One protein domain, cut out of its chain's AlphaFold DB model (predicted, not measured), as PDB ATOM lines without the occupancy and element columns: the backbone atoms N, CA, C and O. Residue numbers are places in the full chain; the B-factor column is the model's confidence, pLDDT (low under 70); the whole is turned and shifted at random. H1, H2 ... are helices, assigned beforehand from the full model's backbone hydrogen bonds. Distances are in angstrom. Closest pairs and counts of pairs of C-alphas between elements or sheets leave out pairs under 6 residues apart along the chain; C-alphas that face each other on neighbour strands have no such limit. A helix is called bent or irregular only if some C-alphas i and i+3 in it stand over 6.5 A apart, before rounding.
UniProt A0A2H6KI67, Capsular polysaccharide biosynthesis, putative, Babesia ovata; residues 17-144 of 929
ATOM      1  N   ALA A  17     -60.864 -77.967  54.365       68.88
ATOM      2  CA  ALA A  17     -61.019 -78.460  52.995       68.88
ATOM      3  C   ALA A  17     -61.076 -77.326  51.948       68.88
ATOM      4  O   ALA A  17     -60.545 -77.475  50.854       68.88
ATOM      5  N   GLU A  18     -61.668 -76.179  52.289       71.81
ATOM      6  CA  GLU A  18     -61.747 -74.990  51.429       71.81
ATOM      7  C   GLU A  18     -60.388 -74.276  51.345       71.81
ATOM      8  O   GLU A  18     -59.968 -73.875  50.262       71.81
ATOM      9  N   LEU A  19     -59.640 -74.184  52.451       73.06
ATOM     10  CA  LEU A  19     -58.256 -73.692  52.447       73.06
ATOM     11  C   LEU A  19     -57.330 -74.593  51.614       73.06
ATOM     12  O   LEU A  19     -56.548 -74.087  50.812       73.06
ATOM     13  N   LEU A  20     -57.431 -75.918  51.768       73.06
ATOM     14  CA  LEU A  20     -56.637 -76.886  51.004       73.06
ATOM     15  C   LEU A  20     -57.009 -76.896  49.514       73.06
ATOM     16  O   LEU A  20     -56.115 -76.991  48.673       73.06
ATOM     17  N   ALA A  21     -58.292 -76.742  49.173       73.62
ATOM     18  CA  ALA A  21     -58.742 -76.591  47.790       73.62
ATOM     19  C   ALA A  21     -58.171 -75.313  47.153       73.62
ATOM     20  O   ALA A  21     -57.500 -75.403  46.130       73.62
ATOM     21  N   ASN A  22     -58.327 -74.151  47.803       73.81
ATOM     22  CA  ASN A  22     -57.762 -72.877  47.336       73.81
ATOM     23  C   ASN A  22     -56.229 -72.934  47.169       73.81
ATOM     24  O   ASN A  22     -55.678 -72.366  46.224       73.81
ATOM     25  N   LEU A  23     -55.524 -73.624  48.073       73.94
ATOM     26  CA  LEU A  23     -54.070 -73.793  47.997       73.94
ATOM     27  C   LEU A  23     -53.668 -74.715  46.833       73.94
ATOM     28  O   LEU A  23     -52.696 -74.430  46.134       73.94
ATOM     29  N   THR A  24     -54.451 -75.766  46.574       72.19
ATOM     30  CA  THR A  24     -54.261 -76.693  45.445       72.19
ATOM     31  C   THR A  24     -54.564 -76.013  44.104       72.19
ATOM     32  O   THR A  24     -53.822 -76.199  43.139       72.19
ATOM     33  N   GLU A  25     -55.596 -75.169  44.038       77.38
ATOM     34  CA  GLU A  25     -55.934 -74.358  42.862       77.38
ATOM     35  C   GLU A  25     -54.809 -73.362  42.543       77.38
ATOM     36  O   GLU A  25     -54.305 -73.347  41.420       77.38
ATOM     37  N   GLN A  26     -54.316 -72.612  43.537       72.69
ATOM     38  CA  GLN A  26     -53.175 -71.708  43.345       72.69
ATOM     39  C   GLN A  26     -51.882 -72.451  42.977       72.69
ATOM     40  O   GLN A  26     -51.107 -71.960  42.156       72.69
ATOM     41  N   GLN A  27     -51.645 -73.648  43.525       73.12
ATOM     42  CA  GLN A  27     -50.523 -74.495  43.110       73.12
ATOM     43  C   GLN A  27     -50.675 -74.976  41.656       73.12
ATOM     44  O   GLN A  27     -49.688 -75.014  40.922       73.12
ATOM     45  N   THR A  28     -51.893 -75.295  41.215       72.88
ATOM     46  CA  THR A  28     -52.177 -75.713  39.832       72.88
ATOM     47  C   THR A  28     -51.974 -74.551  38.861       72.88
ATOM     48  O   THR A  28     -51.182 -74.665  37.927       72.88
ATOM     49  N   HIS A  29     -52.570 -73.392  39.153       72.62
ATOM     50  CA  HIS A  29     -52.394 -72.168  38.371       72.62
ATOM     51  C   HIS A  29     -50.919 -71.724  38.319       72.62
ATOM     52  O   HIS A  29     -50.450 -71.255  37.280       72.62
ATOM     53  N   LEU A  30     -50.144 -71.900  39.402       66.25
ATOM     54  CA  LEU A  30     -48.690 -71.697  39.372       66.25
ATOM     55  C   LEU A  30     -48.018 -72.646  38.377       66.25
ATOM     56  O   LEU A  30     -47.195 -72.188  37.590       66.25
ATOM     57  N   MET A  31     -48.319 -73.945  38.422       68.88
ATOM     58  CA  MET A  31     -47.690 -74.926  37.532       68.88
ATOM     59  C   MET A  31     -48.014 -74.648  36.060       68.88
ATOM     60  O   MET A  31     -47.128 -74.762  35.216       68.88
ATOM     61  N   GLU A  32     -49.232 -74.198  35.751       72.44
ATOM     62  CA  GLU A  32     -49.618 -73.752  34.408       72.44
ATOM     63  C   GLU A  32     -48.915 -72.449  34.001       72.44
ATOM     64  O   GLU A  32     -48.351 -72.374  32.910       72.44
ATOM     65  N   THR A  33     -48.855 -71.454  34.893       71.00
ATOM     66  CA  THR A  33     -48.127 -70.190  34.663       71.00
ATOM     67  C   THR A  33     -46.635 -70.446  34.434       71.00
ATOM     68  O   THR A  33     -46.027 -69.876  33.529       71.00
ATOM     69  N   TYR A  34     -46.034 -71.334  35.228       66.50
ATOM     70  CA  TYR A  34     -44.626 -71.702  35.127       66.50
ATOM     71  C   TYR A  34     -44.343 -72.523  33.871       66.50
ATOM     72  O   TYR A  34     -43.344 -72.270  33.204       66.50
ATOM     73  N   LYS A  35     -45.242 -73.439  33.488       74.31
ATOM     74  CA  LYS A  35     -45.176 -74.146  32.205       74.31
ATOM     75  C   LYS A  35     -45.242 -73.164  31.034       74.31
ATOM     76  O   LYS A  35     -44.348 -73.180  30.201       74.31
ATOM     77  N   GLY A  36     -46.222 -72.258  31.015       71.69
ATOM     78  CA  GLY A  36     -46.340 -71.223  29.983       71.69
ATOM     79  C   GLY A  36     -45.114 -70.305  29.915       71.69
ATOM     80  O   GLY A  36     -44.669 -69.951  28.826       71.69
ATOM     81  N   PHE A  37     -44.506 -69.975  31.059       66.81
ATOM     82  CA  PHE A  37     -43.251 -69.224  31.102       66.81
ATOM     83  C   PHE A  37     -42.050 -70.039  30.599       66.81
ATOM     84  O   PHE A  37     -41.220 -69.500  29.873       66.81
ATOM     85  N   LEU A  38     -41.942 -71.326  30.945       68.88
ATOM     86  CA  LEU A  38     -40.894 -72.216  30.435       68.88
ATOM     87  C   LEU A  38     -41.026 -72.444  28.927       68.88
ATOM     88  O   LEU A  38     -40.021 -72.387  28.227       68.88
ATOM     89  N   ASP A  39     -42.241 -72.655  28.422       70.81
ATOM     90  CA  ASP A  39     -42.516 -72.803  26.992       70.81
ATOM     91  C   ASP A  39     -42.232 -71.485  26.244       70.81
ATOM     92  O   ASP A  39     -41.615 -71.510  25.180       70.81
ATOM     93  N   SER A  40     -42.562 -70.329  26.838       63.03
ATOM     94  CA  SER A  40     -42.193 -69.002  26.318       63.03
ATOM     95  C   SER A  40     -40.674 -68.784  26.299       63.03
ATOM     96  O   SER A  40     -40.124 -68.449  25.253       63.03
ATOM     97  N   MET A  41     -39.961 -69.065  27.399       61.53
ATOM     98  CA  MET A  41     -38.492 -69.016  27.423       61.53
ATOM     99  C   MET A  41     -37.869 -69.995  26.436       61.53
ATOM    100  O   MET A  41     -36.846 -69.667  25.856       61.53
ATOM    101  N   ARG A  42     -38.454 -71.178  26.227       65.38
ATOM    102  CA  ARG A  42     -37.965 -72.162  25.254       65.38
ATOM    103  C   ARG A  42     -38.138 -71.656  23.823       65.38
ATOM    104  O   ARG A  42     -37.239 -71.819  23.002       65.38
ATOM    105  N   LEU A  43     -39.261 -70.996  23.534       59.53
ATOM    106  CA  LEU A  43     -39.476 -70.283  22.277       59.53
ATOM    107  C   LEU A  43     -38.444 -69.153  22.110       59.53
ATOM    108  O   LEU A  43     -37.846 -69.011  21.046       59.53
ATOM    109  N   GLU A  44     -38.189 -68.389  23.176       58.78
ATOM    110  CA  GLU A  44     -37.244 -67.275  23.162       58.78
ATOM    111  C   GLU A  44     -35.781 -67.737  23.070       58.78
ATOM    112  O   GLU A  44     -35.014 -67.115  22.345       58.78
ATOM    113  N   THR A  45     -35.374 -68.850  23.693       58.59
ATOM    114  CA  THR A  45     -34.028 -69.422  23.508       58.59
ATOM    115  C   THR A  45     -33.826 -69.903  22.082       58.59
ATOM    116  O   THR A  45     -32.787 -69.612  21.499       58.59
ATOM    117  N   ASN A  46     -34.832 -70.551  21.483       59.03
ATOM    118  CA  ASN A  46     -34.770 -70.982  20.084       59.03
ATOM    119  C   ASN A  46     -34.666 -69.780  19.118       59.03
ATOM    120  O   ASN A  46     -34.058 -69.889  18.057       59.03
ATOM    121  N   LEU A  47     -35.226 -68.620  19.488       55.69
ATOM    122  CA  LEU A  47     -35.072 -67.358  18.755       55.69
ATOM    123  C   LEU A  47     -33.743 -66.639  19.065       55.69
ATOM    124  O   LEU A  47     -33.177 -65.987  18.190       55.69
ATOM    125  N   GLN A  48     -33.212 -66.753  20.286       50.72
ATOM    126  CA  GLN A  48     -31.953 -66.122  20.700       50.72
ATOM    127  C   GLN A  48     -30.703 -66.900  20.258       50.72
ATOM    128  O   GLN A  48     -29.652 -66.276  20.106       50.72
ATOM    129  N   GLU A  49     -30.797 -68.205  19.962       54.25
ATOM    130  CA  GLU A  49     -29.734 -68.945  19.255       54.25
ATOM    131  C   GLU A  49     -29.439 -68.353  17.862       54.25
ATOM    132  O   GLU A  49     -28.315 -68.473  17.377       54.25
ATOM    133  N   ALA A  50     -30.397 -67.642  17.249       53.44
ATOM    134  CA  ALA A  50     -30.177 -66.907  16.003       53.44
ATOM    135  C   ALA A  50     -29.501 -65.530  16.198       53.44
ATOM    136  O   ALA A  50     -28.784 -65.077  15.307       53.44
ATOM    137  N   GLU A  51     -29.695 -64.852  17.340       51.88
ATOM    138  CA  GLU A  51     -29.171 -63.496  17.579       51.88
ATOM    139  C   GLU A  51     -28.805 -63.198  19.048       51.88
ATOM    140  O   GLU A  51     -29.580 -62.567  19.765       51.88
ATOM    141  N   GLY A  52     -27.577 -63.537  19.467       58.44
ATOM    142  CA  GLY A  52     -26.656 -62.725  20.304       58.44
ATOM    143  C   GLY A  52     -27.099 -62.051  21.625       58.44
ATOM    144  O   GLY A  52     -26.277 -61.394  22.267       58.44
ATOM    145  N   LYS A  53     -28.351 -62.166  22.073       59.69
ATOM    146  CA  LYS A  53     -28.990 -61.301  23.087       59.69
ATOM    147  C   LYS A  53     -28.915 -61.878  24.505       59.69
ATOM    148  O   LYS A  53     -29.865 -61.830  25.278       59.69
ATOM    149  N   LEU A  54     -27.715 -62.321  24.885       61.72
ATOM    150  CA  LEU A  54     -27.364 -62.921  26.186       61.72
ATOM    151  C   LEU A  54     -27.668 -62.031  27.420       61.72
ATOM    152  O   LEU A  54     -27.596 -62.494  28.559       61.72
ATOM    153  N   SER A  55     -27.991 -60.750  27.220       69.00
ATOM    154  CA  SER A  55     -28.499 -59.828  28.246       69.00
ATOM    155  C   SER A  55     -30.008 -59.961  28.495       69.00
ATOM    156  O   SER A  55     -30.434 -59.817  29.640       69.00
ATOM    157  N   GLY A  56     -30.804 -60.271  27.465       75.06
ATOM    158  CA  GLY A  56     -32.251 -60.475  27.564       75.06
ATOM    159  C   GLY A  56     -32.581 -61.689  28.427       75.06
ATOM    160  O   GLY A  56     -33.247 -61.549  29.451       75.06
ATOM    161  N   LEU A  57     -31.988 -62.845  28.104       70.50
ATOM    162  CA  LEU A  57     -32.170 -64.086  28.867       70.50
ATOM    163  C   LEU A  57     -31.813 -63.938  30.357       70.50
ATOM    164  O   LEU A  57     -32.494 -64.479  31.224       70.50
ATOM    165  N   LYS A  58     -30.763 -63.167  30.677       74.00
ATOM    166  CA  LYS A  58     -30.362 -62.899  32.069       74.00
ATOM    167  C   LYS A  58     -31.374 -62.035  32.821       74.00
ATOM    168  O   LYS A  58     -31.561 -62.245  34.016       74.00
ATOM    169  N   LYS A  59     -32.032 -61.092  32.138       81.38
ATOM    170  CA  LYS A  59     -33.114 -60.289  32.716       81.38
ATOM    171  C   LYS A  59     -34.367 -61.144  32.935       81.38
ATOM    172  O   LYS A  59     -34.866 -61.176  34.055       81.38
ATOM    173  N   ALA A  60     -34.794 -61.905  31.925       76.50
ATOM    174  CA  ALA A  60     -35.936 -62.817  32.023       76.50
ATOM    175  C   ALA A  60     -35.750 -63.877  33.129       76.50
ATOM    176  O   ALA A  60     -36.655 -64.109  33.927       76.50
ATOM    177  N   GLY A  61     -34.551 -64.462  33.246       80.06
ATOM    178  CA  GLY A  61     -34.221 -65.408  34.316       80.06
ATOM    179  C   GLY A  61     -34.240 -64.787  35.720       80.06
ATOM    180  O   GLY A  61     -34.701 -65.425  36.663       80.06
ATOM    181  N   ALA A  62     -33.798 -63.534  35.873       80.88
ATOM    182  CA  ALA A  62     -33.890 -62.817  37.147       80.88
ATOM    183  C   ALA A  62     -35.347 -62.474  37.517       80.88
ATOM    184  O   ALA A  62     -35.737 -62.609  38.677       80.88
ATOM    185  N   GLU A  63     -36.160 -62.084  36.532       84.00
ATOM    186  CA  GLU A  63     -37.592 -61.803  36.706       84.00
ATOM    187  C   GLU A  63     -38.377 -63.077  37.067       84.00
ATOM    188  O   GLU A  63     -39.209 -63.040  37.975       84.00
ATOM    189  N   LEU A  64     -38.034 -64.230  36.476       82.50
ATOM    190  CA  LEU A  64     -38.565 -65.533  36.888       82.50
ATOM    191  C   LEU A  64     -38.220 -65.867  38.346       82.50
ATOM    192  O   LEU A  64     -39.109 -66.245  39.106       82.50
ATOM    193  N   ILE A  65     -36.950 -65.737  38.745       82.31
ATOM    194  CA  ILE A  65     -36.503 -66.061  40.110       82.31
ATOM    195  C   ILE A  65     -37.237 -65.190  41.142       82.31
ATOM    196  O   ILE A  65     -37.654 -65.696  42.186       82.31
ATOM    197  N   ALA A  66     -37.453 -63.906  40.838       85.31
ATOM    198  CA  ALA A  66     -38.238 -63.008  41.680       85.31
ATOM    199  C   ALA A  66     -39.709 -63.455  41.795       85.31
ATOM    200  O   ALA A  66     -40.233 -63.542  42.907       85.31
ATOM    201  N   LEU A  67     -40.352 -63.806  40.676       88.06
ATOM    202  CA  LEU A  67     -41.748 -64.259  40.641       88.06
ATOM    203  C   LEU A  67     -41.942 -65.611  41.354       88.06
ATOM    204  O   LEU A  67     -42.897 -65.780  42.115       88.06
ATOM    205  N   GLN A  68     -41.007 -66.553  41.190       85.69
ATOM    206  CA  GLN A  68     -41.000 -67.817  41.936       85.69
ATOM    207  C   GLN A  68     -40.821 -67.584  43.444       85.69
ATOM    208  O   GLN A  68     -41.537 -68.193  44.242       85.69
ATOM    209  N   LYS A  69     -39.918 -66.675  43.849       91.69
ATOM    210  CA  LYS A  69     -39.722 -66.305  45.260       91.69
ATOM    211  C   LYS A  69     -40.988 -65.687  45.857       91.69
ATOM    212  O   LYS A  69     -41.402 -66.091  46.946       91.69
ATOM    213  N   GLU A  70     -41.636 -64.763  45.149       90.31
ATOM    214  CA  GLU A  70     -42.900 -64.170  45.597       90.31
ATOM    215  C   GLU A  70     -43.993 -65.240  45.755       90.31
ATOM    216  O   GLU A  70     -44.718 -65.246  46.752       90.31
ATOM    217  N   HIS A  71     -44.095 -66.190  44.819       86.62
ATOM    218  CA  HIS A  71     -45.127 -67.222  44.888       86.62
ATOM    219  C   HIS A  71     -44.886 -68.261  45.992       86.62
ATOM    220  O   HIS A  71     -45.827 -68.628  46.696       86.62
ATOM    221  N   ILE A  72     -43.646 -68.718  46.208       89.56
ATOM    222  CA  ILE A  72     -43.350 -69.608  47.345       89.56
ATOM    223  C   ILE A  72     -43.612 -68.879  48.671       89.56
ATOM    224  O   ILE A  72     -44.188 -69.467  49.583       89.56
ATOM    225  N   THR A  73     -43.304 -67.581  48.753       90.56
ATOM    226  CA  THR A  73     -43.652 -66.742  49.913       90.56
ATOM    227  C   THR A  73     -45.170 -66.702  50.149       90.56
ATOM    228  O   THR A  73     -45.613 -66.860  51.285       90.56
ATOM    229  N   LYS A  74     -45.993 -66.570  49.095       90.50
ATOM    230  CA  LYS A  74     -47.466 -66.638  49.199       90.50
ATOM    231  C   LYS A  74     -47.957 -68.007  49.685       90.50
ATOM    232  O   LYS A  74     -48.770 -68.052  50.605       90.50
ATOM    233  N   LEU A  75     -47.442 -69.107  49.127       88.12
ATOM    234  CA  LEU A  75     -47.788 -70.470  49.559       88.12
ATOM    235  C   LEU A  75     -47.458 -70.696  51.045       88.12
ATOM    236  O   LEU A  75     -48.287 -71.218  51.783       88.12
ATOM    237  N   LEU A  76     -46.287 -70.240  51.499       90.56
ATOM    238  CA  LEU A  76     -45.875 -70.301  52.905       90.56
ATOM    239  C   LEU A  76     -46.833 -69.526  53.825       90.56
ATOM    240  O   LEU A  76     -47.277 -70.066  54.837       90.56
ATOM    241  N   ILE A  77     -47.222 -68.304  53.449       91.06
ATOM    242  CA  ILE A  77     -48.192 -67.501  54.215       91.06
ATOM    243  C   ILE A  77     -49.569 -68.189  54.270       91.06
ATOM    244  O   ILE A  77     -50.233 -68.137  55.304       91.06
ATOM    245  N   MET A  78     -49.997 -68.885  53.209       89.62
ATOM    246  CA  MET A  78     -51.256 -69.650  53.215       89.62
ATOM    247  C   MET A  78     -51.218 -70.922  54.075       89.62
ATOM    248  O   MET A  78     -52.271 -71.371  54.527       89.62
ATOM    249  N   LEU A  79     -50.041 -71.484  54.367       89.06
ATOM    250  CA  LEU A  79     -49.920 -72.600  55.312       89.06
ATOM    251  C   LEU A  79     -50.135 -72.156  56.771       89.06
ATOM    252  O   LEU A  79     -50.602 -72.955  57.580       89.06
ATOM    253  N   TYR A  80     -49.872 -70.889  57.117       90.56
ATOM    254  CA  TYR A  80     -50.066 -70.353  58.474       90.56
ATOM    255  C   TYR A  80     -51.494 -70.540  59.038       90.56
ATOM    256  O   TYR A  80     -51.626 -71.134  60.113       90.56
ATOM    257  N   PRO A  81     -52.587 -70.120  58.357       89.62
ATOM    258  CA  PRO A  81     -53.946 -70.373  58.840       89.62
ATOM    259  C   PRO A  81     -54.316 -71.861  58.857       89.62
ATOM    260  O   PRO A  81     -55.129 -72.253  59.687       89.62
ATOM    261  N   ILE A  82     -53.714 -72.699  58.003       89.31
ATOM    262  CA  ILE A  82     -53.954 -74.151  58.013       89.31
ATOM    263  C   ILE A  82     -53.347 -74.769  59.281       89.31
ATOM    264  O   ILE A  82     -54.054 -75.454  60.019       89.31
ATOM    265  N   PHE A  83     -52.089 -74.453  59.612       88.38
ATOM    266  CA  PHE A  83     -51.486 -74.869  60.885       88.38
ATOM    267  C   PHE A  83     -52.275 -74.361  62.098       88.38
ATOM    268  O   PHE A  83     -52.432 -75.105  63.062       88.38
ATOM    269  N   ARG A  84     -52.837 -73.146  62.034       87.62
ATOM    270  CA  ARG A  84     -53.656 -72.571  63.117       87.62
ATOM    271  C   ARG A  84     -54.947 -73.347  63.409       87.62
ATOM    272  O   ARG A  84     -55.490 -73.204  64.500       87.62
ATOM    273  N   VAL A  85     -55.456 -74.124  62.451       86.50
ATOM    274  CA  VAL A  85     -56.657 -74.960  62.632       86.50
ATOM    275  C   VAL A  85     -56.300 -76.427  62.897       86.50
ATOM    276  O   VAL A  85     -57.010 -77.094  63.640       86.50
ATOM    277  N   VAL A  86     -55.205 -76.931  62.317       84.56
ATOM    278  CA  VAL A  86     -54.791 -78.343  62.443       84.56
ATOM    279  C   VAL A  86     -53.983 -78.623  63.721       84.56
ATOM    280  O   VAL A  86     -53.984 -79.756  64.196       84.56
ATOM    281  N   MET A  87     -53.301 -77.628  64.301       84.44
ATOM    282  CA  MET A  87     -52.509 -77.806  65.527       84.44
ATOM    283  C   MET A  87     -53.212 -77.279  66.790       84.44
ATOM    284  O   MET A  87     -53.914 -76.267  66.725       84.44
ATOM    285  N   PRO A  88     -52.981 -77.900  67.967       84.19
ATOM    286  CA  PRO A  88     -53.414 -77.356  69.252       84.19
ATOM    287  C   PRO A  88     -52.883 -75.927  69.474       84.19
ATOM    288  O   PRO A  88     -51.705 -75.688  69.192       84.19
ATOM    289  N   PRO A  89     -53.676 -74.990  70.038       83.94
ATOM    290  CA  PRO A  89     -53.259 -73.595  70.204       83.94
ATOM    291  C   PRO A  89     -51.931 -73.405  70.947       83.94
ATOM    292  O   PRO A  89     -51.114 -72.602  70.514       83.94
ATOM    293  N   SER A  90     -51.668 -74.190  71.999       85.56
ATOM    294  CA  SER A  90     -50.393 -74.149  72.729       85.56
ATOM    295  C   SER A  90     -49.199 -74.512  71.843       85.56
ATOM    296  O   SER A  90     -48.228 -73.766  71.786       85.56
ATOM    297  N   GLN A  91     -49.293 -75.607  71.082       83.88
ATOM    298  CA  GLN A  91     -48.245 -75.996  70.135       83.88
ATOM    299  C   GLN A  91     -48.085 -74.962  69.016       83.88
ATOM    300  O   GLN A  91     -46.971 -74.701  68.584       83.88
ATOM    301  N   PHE A  92     -49.177 -74.355  68.546       86.19
ATOM    302  CA  PHE A  92     -49.129 -73.319  67.515       86.19
ATOM    303  C   PHE A  92     -48.450 -72.026  68.001       86.19
ATOM    304  O   PHE A  92     -47.691 -71.417  67.249       86.19
ATOM    305  N   GLU A  93     -48.705 -71.604  69.242       86.44
ATOM    306  CA  GLU A  93     -48.125 -70.393  69.841       86.44
ATOM    307  C   GLU A  93     -46.656 -70.585  70.269       86.44
ATOM    308  O   GLU A  93     -45.857 -69.661  70.124       86.44
ATOM    309  N   GLU A  94     -46.273 -71.783  70.723       87.00
ATOM    310  CA  GLU A  94     -44.887 -72.122  71.089       87.00
ATOM    311  C   GLU A  94     -43.972 -72.374  69.869       87.00
ATOM    312  O   GLU A  94     -42.754 -72.187  69.951       87.00
ATOM    313  N   ASP A  95     -44.523 -72.783  68.721       85.31
ATOM    314  CA  ASP A  95     -43.745 -73.150  67.533       85.31
ATOM    315  C   ASP A  95     -43.266 -71.920  66.742       85.31
ATOM    316  O   ASP A  95     -43.866 -71.482  65.757       85.31
ATOM    317  N   ALA A  96     -42.120 -71.379  67.161       83.25
ATOM    318  CA  ALA A  96     -41.469 -70.224  66.537       83.25
ATOM    319  C   ALA A  96     -41.223 -70.377  65.019       83.25
ATOM    320  O   ALA A  96     -41.159 -69.377  64.302       83.25
ATOM    321  N   CYS A  97     -41.114 -71.609  64.506       79.75
ATOM    322  CA  CYS A  97     -41.041 -71.862  63.070       79.75
ATOM    323  C   CYS A  97     -42.389 -71.558  62.396       79.75
ATOM    324  O   CYS A  97     -42.439 -70.760  61.464       79.75
ATOM    325  N   ILE A  98     -43.502 -72.104  62.888       85.19
ATOM    326  CA  ILE A  98     -44.835 -71.800  62.343       85.19
ATOM    327  C   ILE A  98     -45.181 -70.312  62.497       85.19
ATOM    328  O   ILE A  98     -45.731 -69.728  61.565       85.19
ATOM    329  N   GLN A  99     -44.779 -69.657  63.591       86.12
ATOM    330  CA  GLN A  99     -44.941 -68.204  63.752       86.12
ATOM    331  C   GLN A  99     -44.220 -67.387  62.657       86.12
ATOM    332  O   GLN A  99     -44.731 -66.351  62.227       86.12
ATOM    333  N   MET A 100     -43.095 -67.877  62.118       87.69
ATOM    334  CA  MET A 100     -42.402 -67.255  60.977       87.69
ATOM    335  C   MET A 100     -43.269 -67.209  59.707       87.69
ATOM    336  O   MET A 100     -43.152 -66.266  58.926       87.69
ATOM    337  N   LEU A 101     -44.174 -68.176  59.500       88.06
ATOM    338  CA  LEU A 101     -45.102 -68.170  58.358       88.06
ATOM    339  C   LEU A 101     -46.079 -66.985  58.406       88.06
ATOM    340  O   LEU A 101     -46.488 -66.479  57.362       88.06
ATOM    341  N   GLY A 102     -46.427 -66.523  59.611       85.25
ATOM    342  CA  GLY A 102     -47.237 -65.324  59.816       85.25
ATOM    343  C   GLY A 102     -46.486 -64.021  59.519       85.25
ATOM    344  O   GLY A 102     -47.119 -62.990  59.284       85.25
ATOM    345  N   ASN A 103     -45.148 -64.041  59.488       88.88
ATOM    346  CA  ASN A 103     -44.322 -62.860  59.259       88.88
ATOM    347  C   ASN A 103     -43.688 -62.850  57.858       88.88
ATOM    348  O   ASN A 103     -42.540 -63.250  57.649       88.88
ATOM    349  N   ARG A 104     -44.418 -62.258  56.906       85.75
ATOM    350  CA  ARG A 104     -43.966 -62.024  55.524       85.75
ATOM    351  C   ARG A 104     -42.549 -61.435  55.421       85.75
ATOM    352  O   ARG A 104     -41.798 -61.863  54.554       85.75
ATOM    353  N   THR A 105     -42.161 -60.507  56.301       87.31
ATOM    354  CA  THR A 105     -40.832 -59.857  56.231       87.31
ATOM    355  C   THR A 105     -39.673 -60.795  56.571       87.31
ATOM    356  O   THR A 105     -38.572 -60.612  56.057       87.31
ATOM    357  N   GLN A 106     -39.910 -61.830  57.384       87.44
ATOM    358  CA  GLN A 106     -38.918 -62.875  57.637       87.44
ATOM    359  C   GLN A 106     -38.801 -63.800  56.422       87.44
ATOM    360  O   GLN A 106     -37.690 -64.087  55.980       87.44
ATOM    361  N   LEU A 107     -39.929 -64.189  55.816       89.00
ATOM    362  CA  LEU A 107     -39.938 -64.999  54.593       89.00
ATOM    363  C   LEU A 107     -39.242 -64.293  53.415       89.00
ATOM    364  O   LEU A 107     -38.459 -64.908  52.699       89.00
ATOM    365  N   GLU A 108     -39.448 -62.984  53.252       88.69
ATOM    366  CA  GLU A 108     -38.805 -62.194  52.194       88.69
ATOM    367  C   GLU A 108     -37.273 -62.084  52.336       88.69
ATOM    368  O   GLU A 108     -36.611 -61.718  51.361       88.69
ATOM    369  N   SER A 109     -36.686 -62.451  53.483       90.81
ATOM    370  CA  SER A 109     -35.226 -62.462  53.677       90.81
ATOM    371  C   SER A 109     -34.514 -63.662  53.029       90.81
ATOM    372  O   SER A 109     -33.402 -63.499  52.533       90.81
ATOM    373  N   TYR A 110     -35.170 -64.825  52.957       89.56
ATOM    374  CA  TYR A 110     -34.609 -66.078  52.430       89.56
ATOM    375  C   TYR A 110     -34.446 -66.072  50.903       89.56
ATOM    376  O   TYR A 110     -35.205 -65.409  50.189       89.56
ATOM    377  N   ASP A 111     -33.495 -66.837  50.367       91.19
ATOM    378  CA  ASP A 111     -33.370 -67.055  48.921       91.19
ATOM    379  C   ASP A 111     -34.415 -68.052  48.366       91.19
ATOM    380  O   ASP A 111     -35.230 -68.620  49.096       91.19
ATOM    381  N   LEU A 112     -34.454 -68.234  47.041       84.56
ATOM    382  CA  LEU A 112     -35.433 -69.113  46.384       84.56
ATOM    383  C   LEU A 112     -35.263 -70.603  46.752       84.56
ATOM    384  O   LEU A 112     -36.249 -71.339  46.831       84.56
ATOM    385  N   VAL A 113     -34.026 -71.056  46.960       80.56
ATOM    386  CA  VAL A 113     -33.691 -72.441  47.318       80.56
ATOM    387  C   VAL A 113     -34.042 -72.688  48.780       80.56
ATOM    388  O   VAL A 113     -34.704 -73.677  49.088       80.56
ATOM    389  N   GLU A 114     -33.680 -71.756  49.662       87.81
ATOM    390  CA  GLU A 114     -34.073 -71.753  51.069       87.81
ATOM    391  C   GLU A 114     -35.598 -71.783  51.208       87.81
ATOM    392  O   GLU A 114     -36.128 -72.685  51.854       87.81
ATOM    393  N   LEU A 115     -36.322 -70.889  50.525       87.31
ATOM    394  CA  LEU A 115     -37.788 -70.873  50.509       87.31
ATOM    395  C   LEU A 115     -38.391 -72.191  49.999       87.31
ATOM    396  O   LEU A 115     -39.380 -72.664  50.560       87.31
ATOM    397  N   SER A 116     -37.795 -72.826  48.981       81.62
ATOM    398  CA  SER A 116     -38.244 -74.140  48.494       81.62
ATOM    399  C   SER A 116     -38.027 -75.250  49.531       81.62
ATOM    400  O   SER A 116     -38.914 -76.079  49.740       81.62
ATOM    401  N   CYS A 117     -36.885 -75.256  50.223       82.69
ATOM    402  CA  CYS A 117     -36.606 -76.191  51.316       82.69
ATOM    403  C   CYS A 117     -37.562 -75.978  52.498       82.69
ATOM    404  O   CYS A 117     -38.157 -76.933  52.992       82.69
ATOM    405  N   VAL A 118     -37.769 -74.722  52.900       86.06
ATOM    406  CA  VAL A 118     -38.696 -74.315  53.963       86.06
ATOM    407  C   VAL A 118     -40.130 -74.757  53.632       86.06
ATOM    408  O   VAL A 118     -40.781 -75.376  54.474       86.06
ATOM    409  N   LEU A 119     -40.599 -74.556  52.393       87.94
ATOM    410  CA  LEU A 119     -41.915 -75.024  51.931       87.94
ATOM    411  C   LEU A 119     -42.062 -76.551  52.033       87.94
ATOM    412  O   LEU A 119     -43.074 -77.034  52.541       87.94
ATOM    413  N   ARG A 120     -41.046 -77.320  51.614       83.12
ATOM    414  CA  ARG A 120     -41.047 -78.792  51.733       83.12
ATOM    415  C   ARG A 120     -41.105 -79.247  53.192       83.12
ATOM    416  O   ARG A 120     -41.878 -80.147  53.509       83.12
ATOM    417  N   CYS A 121     -40.343 -78.608  54.081       85.81
ATOM    418  CA  CYS A 121     -40.366 -78.903  55.514       85.81
ATOM    419  C   CYS A 121     -41.751 -78.661  56.132       85.81
ATOM    420  O   CYS A 121     -42.220 -79.488  56.915       85.81
ATOM    421  N   TYR A 122     -42.444 -77.580  55.754       89.94
ATOM    422  CA  TYR A 122     -43.807 -77.336  56.230       89.94
ATOM    423  C   TYR A 122     -44.837 -78.295  55.637       89.94
ATOM    424  O   TYR A 122     -45.678 -78.779  56.389       89.94
ATOM    425  N   PHE A 123     -44.762 -78.655  54.353       86.88
ATOM    426  CA  PHE A 123     -45.642 -79.696  53.807       86.88
ATOM    427  C   PHE A 123     -45.432 -81.053  54.488       86.88
ATOM    428  O   PHE A 123     -46.412 -81.701  54.847       86.88
ATOM    429  N   ALA A 124     -44.183 -81.459  54.742       84.75
ATOM    430  CA  ALA A 124     -43.888 -82.687  55.480       84.75
ATOM    431  C   ALA A 124     -44.449 -82.640  56.913       84.75
ATOM    432  O   ALA A 124     -45.099 -83.584  57.357       84.75
ATOM    433  N   LYS A 125     -44.273 -81.514  57.619       87.81
ATOM    434  CA  LYS A 125     -44.834 -81.300  58.962       87.81
ATOM    435  C   LYS A 125     -46.365 -81.343  58.957       87.81
ATOM    436  O   LYS A 125     -46.948 -82.018  59.799       87.81
ATOM    437  N   LEU A 126     -47.015 -80.681  57.998       87.06
ATOM    438  CA  LEU A 126     -48.471 -80.701  57.845       87.06
ATOM    439  C   LEU A 126     -48.983 -82.117  57.547       87.06
ATOM    440  O   LEU A 126     -49.948 -82.545  58.169       87.06
ATOM    441  N   ALA A 127     -48.316 -82.864  56.663       84.69
ATOM    442  CA  ALA A 127     -48.666 -84.250  56.359       84.69
ATOM    443  C   ALA A 127     -48.551 -85.162  57.594       84.69
ATOM    444  O   ALA A 127     -49.445 -85.970  57.831       84.69
ATOM    445  N   ILE A 128     -47.512 -84.989  58.420       85.31
ATOM    446  CA  ILE A 128     -47.349 -85.706  59.696       85.31
ATOM    447  C   ILE A 128     -48.492 -85.368  60.670       85.31
ATOM    448  O   ILE A 128     -49.093 -86.278  61.238       85.31
ATOM    449  N   TYR A 129     -48.853 -84.088  60.827       84.00
ATOM    450  CA  TYR A 129     -49.979 -83.688  61.683       84.00
ATOM    451  C   TYR A 129     -51.330 -84.213  61.175       84.00
ATOM    452  O   TYR A 129     -52.109 -84.743  61.964       84.00
ATOM    453  N   VAL A 130     -51.600 -84.126  59.869       82.69
ATOM    454  CA  VAL A 130     -52.829 -84.663  59.258       82.69
ATOM    455  C   VAL A 130     -52.885 -86.187  59.382       82.69
ATOM    456  O   VAL A 130     -53.946 -86.726  59.689       82.69
ATOM    457  N   HIS A 131     -51.758 -86.888  59.227       82.06
ATOM    458  CA  HIS A 131     -51.680 -88.331  59.449       82.06
ATOM    459  C   HIS A 131     -51.979 -88.696  60.908       82.06
ATOM    460  O   HIS A 131     -52.846 -89.532  61.145       82.06
ATOM    461  N   HIS A 132     -51.348 -88.031  61.883       81.19
ATOM    462  CA  HIS A 132     -51.623 -88.272  63.304       81.19
ATOM    463  C   HIS A 132     -53.062 -87.928  63.706       81.19
ATOM    464  O   HIS A 132     -53.655 -88.647  64.508       81.19
ATOM    465  N   MET A 133     -53.656 -86.877  63.132       77.88
ATOM    466  CA  MET A 133     -55.079 -86.578  63.317       77.88
ATOM    467  C   MET A 133     -55.964 -87.678  62.717       77.88
ATOM    468  O   MET A 133     -56.912 -88.110  63.364       77.88
ATOM    469  N   ALA A 134     -55.642 -88.183  61.522       76.94
ATOM    470  CA  ALA A 134     -56.395 -89.256  60.877       76.94
ATOM    471  C   ALA A 134     -56.284 -90.597  61.625       76.94
ATOM    472  O   ALA A 134     -57.296 -91.284  61.776       76.94
ATOM    473  N   THR A 135     -55.104 -90.963  62.142       77.81
ATOM    474  CA  THR A 135     -54.956 -92.149  63.004       77.81
ATOM    475  C   THR A 135     -55.700 -91.957  64.319       77.81
ATOM    476  O   THR A 135     -56.464 -92.829  64.702       77.81
ATOM    477  N   PHE A 136     -55.586 -90.790  64.961       74.31
ATOM    478  CA  PHE A 136     -56.299 -90.503  66.208       74.31
ATOM    479  C   PHE A 136     -57.826 -90.525  66.043       74.31
ATOM    480  O   PHE A 136     -58.518 -91.030  66.917       74.31
ATOM    481  N   VAL A 137     -58.364 -90.042  64.916       72.62
ATOM    482  CA  VAL A 137     -59.801 -90.131  64.592       72.62
ATOM    483  C   VAL A 137     -60.228 -91.570  64.278       72.62
ATOM    484  O   VAL A 137     -61.322 -91.972  64.661       72.62
ATOM    485  N   LYS A 138     -59.378 -92.373  63.627       73.44
ATOM    486  CA  LYS A 138     -59.650 -93.800  63.392       73.44
ATOM    487  C   LYS A 138     -59.660 -94.598  64.700       73.44
ATOM    488  O   LYS A 138     -60.547 -95.420  64.916       73.44
ATOM    489  N   ASP A 139     -58.704 -94.313  65.576       74.44
ATOM    490  CA  ASP A 139     -58.554 -94.953  66.880       74.44
ATOM    491  C   ASP A 139     -59.476 -94.318  67.943       74.44
ATOM    492  O   ASP A 139     -59.578 -94.840  69.051       74.44
ATOM    493  N   TRP A 140     -60.209 -93.243  67.613       72.62
ATOM    494  CA  TRP A 140     -61.111 -92.535  68.529       72.62
ATOM    495  C   TRP A 140     -62.185 -93.454  69.108       72.62
ATOM    496  O   TRP A 140     -62.448 -93.390  70.301       72.62
ATOM    497  N   GLY A 141     -62.744 -94.374  68.314       73.56
ATOM    498  CA  GLY A 141     -63.698 -95.368  68.820       73.56
ATOM    499  C   GLY A 141     -63.073 -96.356  69.816       73.56
ATOM    500  O   GLY A 141     -63.724 -96.762  70.775       73.56
ATOM    501  N   ALA A 142     -61.792 -96.703  69.645       71.00
ATOM    502  CA  ALA A 142     -61.053 -97.528  70.602       71.00
ATOM    503  C   ALA A 142     -60.657 -96.728  71.858       71.00
ATOM    504  O   ALA A 142     -60.676 -97.270  72.961       71.00
ATOM    505  N   TYR A 143     -60.357 -95.436  71.706       70.31
ATOM    506  CA  TYR A 143     -60.094 -94.509  72.805       70.31
ATOM    507  C   TYR A 143     -61.358 -94.230  73.632       70.31
ATOM    508  O   TYR A 143     -61.319 -94.375  74.849       70.31
ATOM    509  N   GLU A 144     -62.495 -93.924  73.001       74.06
ATOM    510  CA  GLU A 144     -63.798 -93.809  73.667       74.06
ATOM    511  C   GLU A 144     -64.179 -95.115  74.355       74.06
ATOM    512  O   GLU A 144     -64.610 -95.076  75.504       74.06
TER     513      GLU A 144
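What this domain is: This is residues 17 to 144 of the 929 residues of the protein "Capsular polysaccharide biosynthesis, putative" of Babesia ovata (UniProt A0A2H6KI67). A long helical hairpin, H1 and H2, has a third long helix, H6, packed on the later part of H2, while the short helices H3, H4 and H5 make a chain of turns folding back along H2. The end of H6, residues 134 to 144, sticks out past the body. The printed part has 128 residues with six named helices, H1 to H6 in order, and no named strand; the class is all helix. It is loose, with a radius of gyration of the C-alphas of 19.5 A, and spans 72 by 28 by 20 A.

How they stand to each other: H1, residues 17 to 48, touches H2, residues 54 to 86, in a hairpin at a shallow tilt of 7 degrees, opposite ways; their closest C-alphas, Leu 19 and Ile 82, are 7.0 A apart. H2 is the hub, touching four helices. H3, residues 89 to 94, is close to H2 but not clearly touching, the closest C-alphas, Arg 84 and Phe 92, being 6.4 A apart. H4, residues 96 to 102, touches H2 residues 76 to 83 alone, closest at the C-alphas of Ile 77 and Leu 101, 5.2 A. H5, residues 104 to 107, only just touches H2, with 3 pairs of C-alphas within 8 A, closest at Thr 73 and Leu 107, 6.2 A. H6, residues 112 to 144, touches H2 at a shallow tilt of 23 degrees, the same way, closest at the C-alphas of Lys 69 and Leu 112, 5.2 A. H1 and H6 are apart. Every O i to N i+4 pair is within hydrogen-bond range in H1 and H3, against 25 of 29 in H2, 27 of 29 in H6 and 1 of 3 in H4, where 3 of 4 O i to N i+3 pairs are; H5 is too short for an i+4 pair.

Where its parts are: H1 begins at C-alpha 17 (-61.019, -78.460, 52.995) and measures 45.2 A, H2 48.0 A and H6 46.5 A, ending at C-alpha 144 (-63.798, -93.809, 73.667). H6 is only just irregular, C-alphas 138 and 141 being 7.0 A apart, with a kink of 44 degrees near residue 138.

The domain as a whole: The C-alphas farthest apart, Glu 51 and Glu 144, are 72.6 A apart. The printed part has no cut, and its five links are tight. The mean pLDDT of the printed part is 78.7; 22 residues are under 70, among them 40 to 55.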